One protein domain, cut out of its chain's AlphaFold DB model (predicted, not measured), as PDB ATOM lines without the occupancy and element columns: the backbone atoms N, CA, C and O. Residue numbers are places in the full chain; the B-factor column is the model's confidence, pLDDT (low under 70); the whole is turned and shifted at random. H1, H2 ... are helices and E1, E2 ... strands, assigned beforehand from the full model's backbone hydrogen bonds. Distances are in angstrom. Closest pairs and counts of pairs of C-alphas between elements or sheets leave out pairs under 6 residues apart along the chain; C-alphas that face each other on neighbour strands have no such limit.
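This is residues 12 to 95 of the 276 residues of the protein "Hypothetical protein" of Skeletonema marinoi (UniProt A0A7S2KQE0). This is an elongated, loosely joined body with a small group of helices at each end: H1 and H2 at one end, H3 and the first part of H4 at the other. H5 sits in the middle between H2 and H4, near a small two-stranded hairpin, E1 and E2, while residues 32 to 46, with no named element, run from H2 past the middle to H3. The printed part has 84 residues, with five named helices and two named strands in the order H1, H2, H3, H4, E1, E2, H5; the sheet has the order E1 - E2, antiparallel, and the class is mostly helix. The whole is only just loose, close to compact, with a radius of gyration of the C-alphas of 14.4 A, and the C-alphas span 42 by 28 by 20 A.

H1, residues 13 to 23, touches H2, residues 28 to 31; their closest C-alphas are those of Tyr 18 and Ala 31, 5.3 A apart. H3, residues 47 to 52, touches residues 62 to 66 alone of H4, residues 59 to 70, at a steep tilt of 53 degrees, opposite ways; the closest C-alphas are those of Ile 47 and Phe 62, 6.3 A apart. E1, residues 72 to 75, and E2, residues 78 to 83, form an antiparallel hairpin at 153 degrees, with N 73 and O 82 at 2.8 A and N 82 and O 73 at 3.0 A within hydrogen-bond range. H5, residues 85 to 92, touches residues 67 to 70 alone of H4 at a steep tilt of 61 degrees, opposite ways; the closest C-alphas are those of Val 67 and Lys 85, 6.0 A apart. H5 and H2 are close but not clearly touching, with the C-alphas of Ser 30 and Asp 87 closest at 6.4 A. The closest C-alphas of E1 and H5 are those of Tyr 72 and Lys 85, 6.6 A apart. Among the pairs that are apart are H1 and H3, H1 and H5, and H3 and H5. In H1, H3, H4 and H5 every O i to N i+4 pair is within hydrogen-bond range; H2 is too short for such a pair.

H1 begins at C-alpha 13 (50.985, -14.405, -6.899) and is 15.1 A long; H2 measures 5.1 A and H3 8.7 A. H4, the longest helix, begins at C-alpha 59 (33.689, 7.060, -7.896) and is 15.6 A long. E1 measures 10.1 A, and E2 and H5 10.5 A each; H5 ends at C-alpha 92 (39.599, -5.265, -6.101).

The two C-alphas farthest apart are those of Asn 12 and Ala 53, at 43.2 A. The printed part has no cut, and its one long link is that from H2 to H3, with 15 residues. The mean pLDDT of the printed part is 95.6, and no printed residue is under 70.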
ATOM      1  N   ASN A  12      54.397 -17.115  -7.877       96.88
ATOM      2  CA  ASN A  12      52.992 -17.490  -7.910       96.88
ATOM      3  C   ASN A  12      52.163 -16.554  -7.024       96.88
ATOM      4  O   ASN A  12      51.850 -16.846  -5.866       96.88
ATOM      5  N   PHE A  13      51.770 -15.419  -7.602       95.31
ATOM      6  CA  PHE A  13      50.985 -14.405  -6.899       95.31
ATOM      7  C   PHE A  13      49.582 -14.887  -6.512       95.31
ATOM      8  O   PHE A  13      49.029 -14.439  -5.513       95.31
ATOM      9  N   ILE A  14      49.015 -15.862  -7.236       94.88
ATOM     10  CA  ILE A  14      47.732 -16.475  -6.860       94.88
ATOM     11  C   ILE A  14      47.874 -17.191  -5.512       94.88
ATOM     12  O   ILE A  14      47.033 -17.007  -4.631       94.88
ATOM     13  N   ARG A  15      48.943 -17.984  -5.345       95.69
ATOM     14  CA  ARG A  15      49.270 -18.678  -4.095       95.69
ATOM     15  C   ARG A  15      49.630 -17.690  -2.990       95.69
ATOM     16  O   ARG A  15      49.132 -17.850  -1.882       95.69
ATOM     17  N   LYS A  16      50.441 -16.672  -3.295       96.06
ATOM     18  CA  LYS A  16      50.794 -15.600  -2.355       96.06
ATOM     19  C   LYS A  16      49.545 -14.971  -1.730       96.06
ATOM     20  O   LYS A  16      49.351 -15.086  -0.526       96.06
ATOM     21  N   HIS A  17      48.648 -14.430  -2.557       95.44
ATOM     22  CA  HIS A  17      47.432 -13.763  -2.081       95.44
ATOM     23  C   HIS A  17      46.439 -14.727  -1.414       95.44
ATOM     24  O   HIS A  17      45.606 -14.303  -0.620       95.44
ATOM     25  N   TYR A  18      46.469 -16.020  -1.754       95.69
ATOM     26  CA  TYR A  18      45.679 -17.032  -1.048       95.69
ATOM     27  C   TYR A  18      46.198 -17.261   0.376       95.69
ATOM     28  O   TYR A  18      45.400 -17.299   1.304       95.69
ATOM     29  N   LEU A  19      47.514 -17.404   0.559       95.25
ATOM     30  CA  LEU A  19      48.110 -17.611   1.880       95.25
ATOM     31  C   LEU A  19      47.951 -16.373   2.770       95.25
ATOM     32  O   LEU A  19      47.548 -16.515   3.919       95.25
ATOM     33  N   GLU A  20      48.162 -15.176   2.217       95.62
ATOM     34  CA  GLU A  20      47.916 -13.908   2.919       95.62
ATOM     35  C   GLU A  20      46.451 -13.784   3.376       95.62
ATOM     36  O   GLU A  20      46.178 -13.325   4.481       95.62
ATOM     37  N   ASP A  21      45.482 -14.233   2.571       95.88
ATOM     38  CA  ASP A  21      44.073 -14.252   2.984       95.88
ATOM     39  C   ASP A  21      43.820 -15.192   4.169       95.88
ATOM     40  O   ASP A  21      43.063 -14.837   5.073       95.88
ATOM     41  N   LEU A  22      44.438 -16.378   4.175       95.75
ATOM     42  CA  LEU A  22      44.309 -17.329   5.283       95.75
ATOM     43  C   LEU A  22      44.938 -16.791   6.572       95.75
ATOM     44  O   LEU A  22      44.384 -16.993   7.650       95.75
ATOM     45  N   GLU A  23      46.076 -16.102   6.464       95.69
ATOM     46  CA  GLU A  23      46.713 -15.414   7.594       95.69
ATOM     47  C   GLU A  23      45.814 -14.308   8.164       95.69
ATOM     48  O   GLU A  23      45.784 -14.107   9.375       95.69
ATOM     49  N   ASN A  24      45.016 -13.660   7.312       93.19
ATOM     50  CA  ASN A  24      43.990 -12.686   7.694       93.19
ATOM     51  C   ASN A  24      42.635 -13.336   8.058       93.19
ATOM     52  O   ASN A  24      41.585 -12.705   7.926       93.19
ATOM     53  N   GLU A  25      42.647 -14.599   8.494       93.12
ATOM     54  CA  GLU A  25      41.489 -15.348   9.008       93.12
ATOM     55  C   GLU A  25      40.331 -15.557   8.006       93.12
ATOM     56  O   GLU A  25      39.223 -15.939   8.397       93.12
ATOM     57  N   LYS A  26      40.555 -15.375   6.694       93.44
ATOM     58  CA  LYS A  26      39.562 -15.770   5.682       93.44
ATOM     59  C   LYS A  26      39.470 -17.289   5.586       93.44
ATOM     60  O   LYS A  26      40.449 -18.021   5.722       93.44
ATOM     61  N   THR A  27      38.272 -17.784   5.284       94.94
ATOM     62  CA  THR A  27      38.078 -19.217   5.025       94.94
ATOM     63  C   THR A  27      38.765 -19.631   3.724       94.94
ATOM     64  O   THR A  27      38.857 -18.839   2.785       94.94
ATOM     65  N   GLU A  28      39.166 -20.901   3.608       93.44
ATOM     66  CA  GLU A  28      39.753 -21.423   2.364       93.44
ATOM     67  C   GLU A  28      38.854 -21.210   1.142       93.44
ATOM     68  O   GLU A  28      39.345 -21.003   0.032       93.44
ATOM     69  N   THR A  29      37.533 -21.271   1.329       92.44
ATOM     70  CA  THR A  29      36.563 -21.045   0.256       92.44
ATOM     71  C   THR A  29      36.611 -19.594  -0.227       92.44
ATOM     72  O   THR A  29      36.783 -19.364  -1.422       92.44
ATOM     73  N   SER A  30      36.536 -18.633   0.699       93.44
ATOM     74  CA  SER A  30      36.602 -17.190   0.415       93.44
ATOM     75  C   SER A  30      37.934 -16.802  -0.241       93.44
ATOM     76  O   SER A  30      37.955 -16.167  -1.298       93.44
ATOM     77  N   ALA A  31      39.053 -17.299   0.295       95.00
ATOM     78  CA  ALA A  31      40.394 -17.019  -0.218       95.00
ATOM     79  C   ALA A  31      40.616 -17.507  -1.666       95.00
ATOM     80  O   ALA A  31      41.520 -17.027  -2.362       95.00
ATOM     81  N   ARG A  32      39.786 -18.443  -2.159       94.12
ATOM     82  CA  ARG A  32      39.850 -19.009  -3.520       94.12
ATOM     83  C   ARG A  32      38.995 -18.270  -4.552       94.12
ATOM     84  O   ARG A  32      39.172 -18.530  -5.742       94.12
ATOM     85  N   TYR A  33      38.097 -17.371  -4.156       95.62
ATOM     86  CA  TYR A  33      37.217 -16.689  -5.108       95.62
ATOM     87  C   TYR A  33      37.984 -15.717  -6.013       95.62
ATOM     88  O   TYR A  33      38.678 -14.817  -5.543       95.62
ATOM     89  N   ARG A  34      37.883 -15.926  -7.330       95.56
ATOM     90  CA  ARG A  34      38.486 -15.076  -8.377       95.56
ATOM     91  C   ARG A  34      37.565 -14.837  -9.577       95.56
ATOM     92  O   ARG A  34      37.872 -13.982 -10.394       95.56
ATOM     93  N   VAL A  35      36.473 -15.592  -9.693       97.06
ATOM     94  CA  VAL A  35      35.490 -15.457 -10.771       97.06
ATOM     95  C   VAL A  35      34.236 -14.862 -10.159       97.06
ATOM     96  O   VAL A  35      33.651 -15.467  -9.259       97.06
ATOM     97  N   PHE A  36      33.867 -13.680 -10.634       97.81
ATOM     98  CA  PHE A  36      32.744 -12.898 -10.140       97.81
ATOM     99  C   PHE A  36      31.835 -12.493 -11.301       97.81
ATOM    100  O   PHE A  36      32.277 -12.474 -12.451       97.81
ATOM    101  N   GLY A  37      30.575 -12.193 -11.007       96.38
ATOM    102  CA  GLY A  37      29.602 -11.763 -12.001       96.38
ATOM    103  C   GLY A  37      28.301 -11.278 -11.372       96.38
ATOM    104  O   GLY A  37      28.213 -11.103 -10.156       96.38
ATOM    105  N   CYS A  38      27.294 -11.090 -12.222       95.75
ATOM    106  CA  CYS A  38      25.945 -10.706 -11.817       95.75
ATOM    107  C   CYS A  38      25.278 -11.740 -10.892       95.75
ATOM    108  O   CYS A  38      25.662 -12.919 -10.912       95.75
ATOM    109  N   PRO A  39      24.268 -11.340 -10.092       95.62
ATOM    110  CA  PRO A  39      23.433 -12.288  -9.381       95.62
ATOM    111  C   PRO A  39      22.794 -13.308 -10.333       95.62
ATOM    112  O   PRO A  39      22.531 -13.000 -11.500       95.62
ATOM    113  N   PRO A  40      22.467 -14.511  -9.849       94.38
ATOM    114  CA  PRO A  40      21.831 -15.531 -10.675       94.38
ATOM    115  C   PRO A  40      20.483 -15.043 -11.221       94.38
ATOM    116  O   PRO A  40      19.596 -14.662 -10.460       94.38
ATOM    117  N   GLY A  41      20.327 -15.069 -12.546       94.25
ATOM    118  CA  GLY A  41      19.124 -14.578 -13.231       94.25
ATOM    119  C   GLY A  41      19.090 -13.066 -13.478       94.25
ATOM    120  O   GLY A  41      18.083 -12.573 -13.982       94.25
ATOM    121  N   ALA A  42      20.164 -12.344 -13.154       94.56
ATOM    122  CA  ALA A  42      20.344 -10.930 -13.460       94.56
ATOM    123  C   ALA A  42      21.377 -10.716 -14.583       94.56
ATOM    124  O   ALA A  42      22.088 -11.642 -14.968       94.56
ATOM    125  N   TYR A  43      21.452  -9.486 -15.098       92.62
ATOM    126  CA  TYR A  43      22.406  -9.043 -16.118       92.62
ATOM    127  C   TYR A  43      22.832  -7.597 -15.839       92.62
ATOM    128  O   TYR A  43      22.100  -6.861 -15.179       92.62
ATOM    129  N   GLY A  44      23.993  -7.199 -16.366       91.00
ATOM    130  CA  GLY A  44      24.534  -5.846 -16.208       91.00
ATOM    131  C   GLY A  44      25.166  -5.582 -14.838       91.00
ATOM    132  O   GLY A  44      25.204  -6.456 -13.967       91.00
ATOM    133  N   ILE A  45      25.698  -4.365 -14.681       90.94
ATOM    134  CA  ILE A  45      26.362  -3.904 -13.449       90.94
ATOM    135  C   ILE A  45      25.776  -2.592 -12.887       90.94
ATOM    136  O   ILE A  45      26.276  -2.089 -11.885       90.94
ATOM    137  N   GLY A  46      24.723  -2.049 -13.518       91.00
ATOM    138  CA  GLY A  46      23.899  -0.938 -13.015       91.00
ATOM    139  C   GLY A  46      24.488   0.477 -13.128       91.00
ATOM    140  O   GLY A  46      23.895   1.420 -12.611       91.00
ATOM    141  N   ILE A  47      25.646   0.665 -13.769       96.38
ATOM    142  CA  ILE A  47      26.281   1.990 -13.899       96.38
ATOM    143  C   ILE A  47      25.572   2.854 -14.942       96.38
ATOM    144  O   ILE A  47      25.468   4.060 -14.728       96.38
ATOM    145  N   LEU A  48      25.051   2.267 -16.026       95.75
ATOM    146  CA  LEU A  48      24.269   3.019 -17.014       95.75
ATOM    147  C   LEU A  48      23.096   3.748 -16.347       95.75
ATOM    148  O   LEU A  48      22.965   4.956 -16.518       95.75
ATOM    149  N   ASP A  49      22.336   3.056 -15.492       95.12
ATOM    150  CA  ASP A  49      21.200   3.643 -14.769       95.12
ATOM    151  C   ASP A  49      21.616   4.842 -13.898       95.12
ATOM    152  O   ASP A  49      20.884   5.829 -13.805       95.12
ATOM    153  N   LEU A  50      22.800   4.797 -13.268       96.06
ATOM    154  CA  LEU A  50      23.318   5.928 -12.489       96.06
ATOM    155  C   LEU A  50      23.659   7.124 -13.383       96.06
ATOM    156  O   LEU A  50      23.313   8.256 -13.039       96.06
ATOM    157  N   ILE A  51      24.330   6.877 -14.514       96.50
ATOM    158  CA  ILE A  51      24.722   7.909 -15.483       96.50
ATOM    159  C   ILE A  51      23.488   8.567 -16.116       96.50
ATOM    160  O   ILE A  51      23.440   9.795 -16.233       96.50
ATOM    161  N   GLU A  52      22.480   7.780 -16.494       95.00
ATOM    162  CA  GLU A  52      21.227   8.270 -17.079       95.00
ATOM    163  C   GLU A  52      20.379   9.042 -16.066       95.00
ATOM    164  O   GLU A  52      19.889  10.128 -16.371       95.00
ATOM    165  N   ALA A  53      20.251   8.538 -14.835       96.12
ATOM    166  CA  ALA A  53      19.506   9.216 -13.775       96.12
ATOM    167  C   ALA A  53      20.260  10.408 -13.158       96.12
ATOM    168  O   ALA A  53      19.728  11.062 -12.258       96.12
ATOM    169  N   GLN A  54      21.508  10.655 -13.582       96.81
ATOM    170  CA  GLN A  54      22.430  11.641 -13.003       96.81
ATOM    171  C   GLN A  54      22.635  11.474 -11.483       96.81
ATOM    172  O   GLN A  54      23.083  12.397 -10.797       96.81
ATOM    173  N   ASN A  55      22.330  10.289 -10.947       95.75
ATOM    174  CA  ASN A  55      22.263  10.010  -9.515       95.75
ATOM    175  C   ASN A  55      23.598   9.473  -8.984       95.75
ATOM    176  O   ASN A  55      23.674   8.371  -8.447       95.75
ATOM    177  N   TRP A  56      24.655  10.255  -9.179       97.50
ATOM    178  CA  TRP A  56      26.011   9.951  -8.728       97.50
ATOM    179  C   TRP A  56      26.796  11.247  -8.506       97.50
ATOM    180  O   TRP A  56      26.494  12.289  -9.107       97.50
ATOM    181  N   LYS A  57      27.804  11.187  -7.641       96.12
ATOM    182  CA  LYS A  57      28.657  12.315  -7.251       96.12
ATOM    183  C   LYS A  57      30.128  12.040  -7.509       96.12
ATOM    184  O   LYS A  57      30.814  12.928  -8.003       96.12
ATOM    185  N   ASP A  58      30.592  10.845  -7.166       95.38
ATOM    186  CA  ASP A  58      31.993  10.449  -7.268       95.38
ATOM    187  C   ASP A  58      32.136   8.938  -7.518       95.38
ATOM    188  O   ASP A  58      31.150   8.207  -7.656       95.38
ATOM    189  N   GLU A  59      33.379   8.459  -7.611       95.38
ATOM    190  CA  GLU A  59      33.689   7.060  -7.896       95.38
ATOM    191  C   GLU A  59      33.152   6.061  -6.859       95.38
ATOM    192  O   GLU A  59      33.018   4.876  -7.180       95.38
ATOM    193  N   HIS A  60      32.815   6.496  -5.638       98.00
ATOM    194  CA  HIS A  60      32.274   5.603  -4.616       98.00
ATOM    195  C   HIS A  60      30.845   5.154  -4.938       98.00
ATOM    196  O   HIS A  60      30.509   4.004  -4.648       98.00
ATOM    197  N   ASP A  61      30.041   5.996  -5.593       98.12
ATOM    198  CA  ASP A  61      28.695   5.614  -6.041       98.12
ATOM    199  C   ASP A  61      28.773   4.514  -7.119       98.12
ATOM    200  O   ASP A  61      28.034   3.524  -7.080       98.12
ATOM    201  N   PHE A  62      29.734   4.628  -8.048       98.12
ATOM    202  CA  PHE A  62      30.004   3.578  -9.034       98.12
ATOM    203  C   PHE A  62      30.509   2.298  -8.368       98.12
ATOM    204  O   PHE A  62      30.056   1.211  -8.724       98.12
ATOM    205  N   ALA A  63      31.398   2.414  -7.378       98.12
ATOM    206  CA  ALA A  63      31.935   1.274  -6.645       98.12
ATOM    207  C   ALA A  63      30.851   0.504  -5.882       98.12
ATOM    208  O   ALA A  63      30.829  -0.728  -5.916       98.12
ATOM    209  N   GLU A  64      29.930   1.210  -5.221       97.81
ATOM    210  CA  GLU A  64      28.799   0.590  -4.534       97.81
ATOM    211  C   GLU A  64      27.924  -0.191  -5.519       97.81
ATOM    212  O   GLU A  64      27.604  -1.358  -5.274       97.81
ATOM    213  N   CYS A  65      27.578   0.413  -6.658       97.12
ATOM    214  CA  CYS A  65      26.773  -0.245  -7.683       97.12
ATOM    215  C   CYS A  65      27.490  -1.472  -8.270       97.12
ATOM    216  O   CYS A  65      26.942  -2.579  -8.272       97.12
ATOM    217  N   TYR A  66      28.759  -1.313  -8.650       98.00
ATOM    218  CA  TYR A  66      29.576  -2.369  -9.239       98.00
ATOM    219  C   TYR A  66      29.784  -3.547  -8.280       98.00
ATOM    220  O   TYR A  66      29.726  -4.702  -8.697       98.00
ATOM    221  N   VAL A  67      29.979  -3.302  -6.979       98.06
ATOM    222  CA  VAL A  67      30.072  -4.372  -5.969       98.06
ATOM    223  C   VAL A  67      28.709  -5.010  -5.708       98.06
ATOM    224  O   VAL A  67      28.629  -6.228  -5.535       98.06
ATOM    225  N   ASN A  68      27.629  -4.226  -5.694       97.12
ATOM    226  CA  ASN A  68      26.287  -4.749  -5.465       97.12
ATOM    227  C   ASN A  68      25.834  -5.699  -6.572       97.12
ATOM    228  O   ASN A  68      25.275  -6.750  -6.256       97.12
ATOM    229  N   TRP A  69      26.114  -5.357  -7.828       96.94
ATOM    230  CA  TRP A  69      25.747  -6.175  -8.978       96.94
ATOM    231  C   TRP A  69      26.836  -7.172  -9.372       96.94
ATOM    232  O   TRP A  69      26.505  -8.262  -9.794       96.94
ATOM    233  N   GLY A  70      28.123  -6.881  -9.198       97.12
ATOM    234  CA  GLY A  70      29.220  -7.784  -9.580       97.12
ATOM    235  C   GLY A  70      29.702  -8.728  -8.473       97.12
ATOM    236  O   GLY A  70      30.500  -9.627  -8.726       97.12
ATOM    237  N   GLY A  71      29.253  -8.540  -7.231       97.56
ATOM    238  CA  GLY A  71      29.783  -9.221  -6.049       97.56
ATOM    239  C   GLY A  71      29.310 -10.659  -5.831       97.56
ATOM    240  O   GLY A  71      29.220 -11.075  -4.677       97.56
ATOM    241  N   TYR A  72      29.002 -11.422  -6.884       98.00
ATOM    242  CA  TYR A  72      28.608 -12.833  -6.784       98.00
ATOM    243  C   TYR A  72      29.731 -13.732  -7.287       98.00
ATOM    244  O   TYR A  72      30.130 -13.651  -8.446       98.00
ATOM    245  N   ALA A  73      30.253 -14.593  -6.415       97.94
ATOM    246  CA  ALA A  73      31.330 -15.510  -6.749       97.94
ATOM    247  C   ALA A  73      30.794 -16.782  -7.416       97.94
ATOM    248  O   ALA A  73      29.871 -17.428  -6.916       97.94
ATOM    249  N   TYR A  74      31.455 -17.188  -8.496       97.25
ATOM    250  CA  TYR A  74      31.175 -18.416  -9.229       97.25
ATOM    251  C   TYR A  74      32.350 -19.385  -9.101       97.25
ATOM    252  O   TYR A  74      33.519 -19.020  -9.234       97.25
ATOM    253  N   SER A  75      32.063 -20.656  -8.826       94.00
ATOM    254  CA  SER A  75      33.104 -21.683  -8.727       94.00
ATOM    255  C   SER A  75      32.569 -23.066  -9.075       94.00
ATOM    256  O   SER A  75      31.366 -23.292  -9.101       94.00
ATOM    257  N   LYS A  76      33.458 -24.050  -9.252       91.00
ATOM    258  CA  LYS A  76      33.044 -25.449  -9.456       91.00
ATOM    259  C   LYS A  76      32.176 -25.995  -8.308       91.00
ATOM    260  O   LYS A  76      31.367 -26.885  -8.542       91.00
ATOM    261  N   LYS A  77      32.376 -25.508  -7.076       88.44
ATOM    262  CA  LYS A  77      31.594 -25.921  -5.897       88.44
ATOM    263  C   LYS A  77      30.291 -25.130  -5.737       88.44
ATOM    264  O   LYS A  77      29.432 -25.577  -4.992       88.44
ATOM    265  N   SER A  78      30.181 -23.992  -6.418       89.50
ATOM    266  CA  SER A  78      29.057 -23.058  -6.330       89.50
ATOM    267  C   SER A  78      28.746 -22.508  -7.727       89.50
ATOM    268  O   SER A  78      29.011 -21.331  -7.998       89.50
ATOM    269  N   PRO A  79      28.315 -23.369  -8.671       90.81
ATOM    270  CA  PRO A  79      27.978 -22.948 -10.030       90.81
ATOM    271  C   PRO A  79      26.756 -22.025 -10.072       90.81
ATOM    272  O   PRO A  79      26.611 -21.258 -11.015       90.81
ATOM    273  N   GLU A  80      25.895 -22.094  -9.058       93.06
ATOM    274  CA  GLU A  80      24.702 -21.271  -8.912       93.06
ATOM    275  C   GLU A  80      24.988 -19.811  -8.565       93.06
ATOM    276  O   GLU A  80      24.049 -19.039  -8.612       93.06
ATOM    277  N   GLY A  81      26.234 -19.435  -8.246       95.00
ATOM    278  CA  GLY A  81      26.596 -18.082  -7.817       95.00
ATOM    279  C   GLY A  81      26.214 -17.810  -6.359       95.00
ATOM    280  O   GLY A  81      25.071 -18.001  -5.950       95.00
ATOM    281  N   ILE A  82      27.171 -17.358  -5.549       96.88
ATOM    282  CA  ILE A  82      26.942 -17.021  -4.134       96.88
ATOM    283  C   ILE A  82      27.348 -15.574  -3.899       96.88
ATOM    284  O   ILE A  82      28.392 -15.138  -4.380       96.88
ATOM    285  N   GLU A  83      26.539 -14.835  -3.141       97.62
ATOM    286  CA  GLU A  83      26.893 -13.477  -2.737       97.62
ATOM    287  C   GLU A  83      28.209 -13.479  -1.942       97.62
ATOM    288  O   GLU A  83      28.339 -14.138  -0.911       97.62
ATOM    289  N   ALA A  84      29.193 -12.738  -2.445       97.75
ATOM    290  CA  ALA A  84      30.558 -12.677  -1.939       97.75
ATOM    291  C   ALA A  84      31.118 -11.246  -2.051       97.75
ATOM    292  O   ALA A  84      32.280 -11.039  -2.400       97.75
ATOM    293  N   LYS A  85      30.286 -10.234  -1.764       97.81
ATOM    294  CA  LYS A  85      30.612  -8.804  -1.933       97.81
ATOM    295  C   LYS A  85      31.864  -8.371  -1.167       97.81
ATOM    296  O   LYS A  85      32.684  -7.622  -1.697       97.81
ATOM    297  N   SER A  86      32.043  -8.866   0.058       97.25
ATOM    298  CA  SER A  86      33.227  -8.581   0.881       97.25
ATOM    299  C   SER A  86      34.503  -9.185   0.290       97.25
ATOM    300  O   SER A  86      35.562  -8.560   0.320       97.25
ATOM    301  N   ASP A  87      34.408 -10.382  -0.290       97.31
ATOM    302  CA  ASP A  87      35.520 -11.023  -0.986       97.31
ATOM    303  C   ASP A  87      35.844 -10.297  -2.283       97.31
ATOM    304  O   ASP A  87      37.014 -10.020  -2.533       97.31
ATOM    305  N   PHE A  88      34.830  -9.924  -3.061       98.06
ATOM    306  CA  PHE A  88      35.007  -9.158  -4.289       98.06
ATOM    307  C   PHE A  88      35.706  -7.822  -4.023       98.06
ATOM    308  O   PHE A  88      36.751  -7.550  -4.610       98.06
ATOM    309  N   THR A  89      35.204  -7.055  -3.050       98.00
ATOM    310  CA  THR A  89      35.807  -5.794  -2.588       98.00
ATOM    311  C   THR A  89      37.275  -5.993  -2.207       98.00
ATOM    312  O   THR A  89      38.148  -5.281  -2.696       98.00
ATOM    313  N   HIS A  90      37.578  -7.018  -1.406       96.62
ATOM    314  CA  HIS A  90      38.950  -7.341  -0.997       96.62
ATOM    315  C   HIS A  90      39.864  -7.772  -2.151       96.62
ATOM    316  O   HIS A  90      41.075  -7.597  -2.088       96.62
ATOM    317  N   ARG A  91      39.336  -8.383  -3.216       96.69
ATOM    318  CA  ARG A  91      40.140  -8.668  -4.415       96.69
ATOM    319  C   ARG A  91      40.446  -7.387  -5.177       96.69
ATOM    320  O   ARG A  91      41.600  -7.191  -5.553       96.69
ATOM    321  N   LEU A  92      39.460  -6.512  -5.347       97.50
ATOM    322  CA  LEU A  92      39.599  -5.265  -6.101       97.50
ATOM    323  C   LEU A  92      40.618  -4.296  -5.486       97.50
ATOM    324  O   LEU A  92      41.317  -3.623  -6.234       97.50
ATOM    325  N   THR A  93      40.808  -4.292  -4.161       96.44
ATOM    326  CA  THR A  93      41.853  -3.471  -3.511       96.44
ATOM    327  C   THR A  93      43.285  -3.862  -3.897       96.44
ATOM    328  O   THR A  93      44.202  -3.064  -3.725       96.44
ATOM    329  N   THR A  94      43.487  -5.079  -4.415       94.44
ATOM    330  CA  THR A  94      44.801  -5.600  -4.835       94.44
ATOM    331  C   THR A  94      45.055  -5.485  -6.338       94.44
ATOM    332  O   THR A  94      46.139  -5.834  -6.803       94.44
ATOM    333  N   VAL A  95      44.068  -5.034  -7.117       97.50
ATOM    334  CA  VAL A  95      44.185  -4.976  -8.576       97.50
ATOM    335  C   VAL A  95      45.039  -3.782  -8.988       97.50
ATOM    336  O   VAL A  95      44.732  -2.639  -8.673       97.50
TER     337      VAL A  95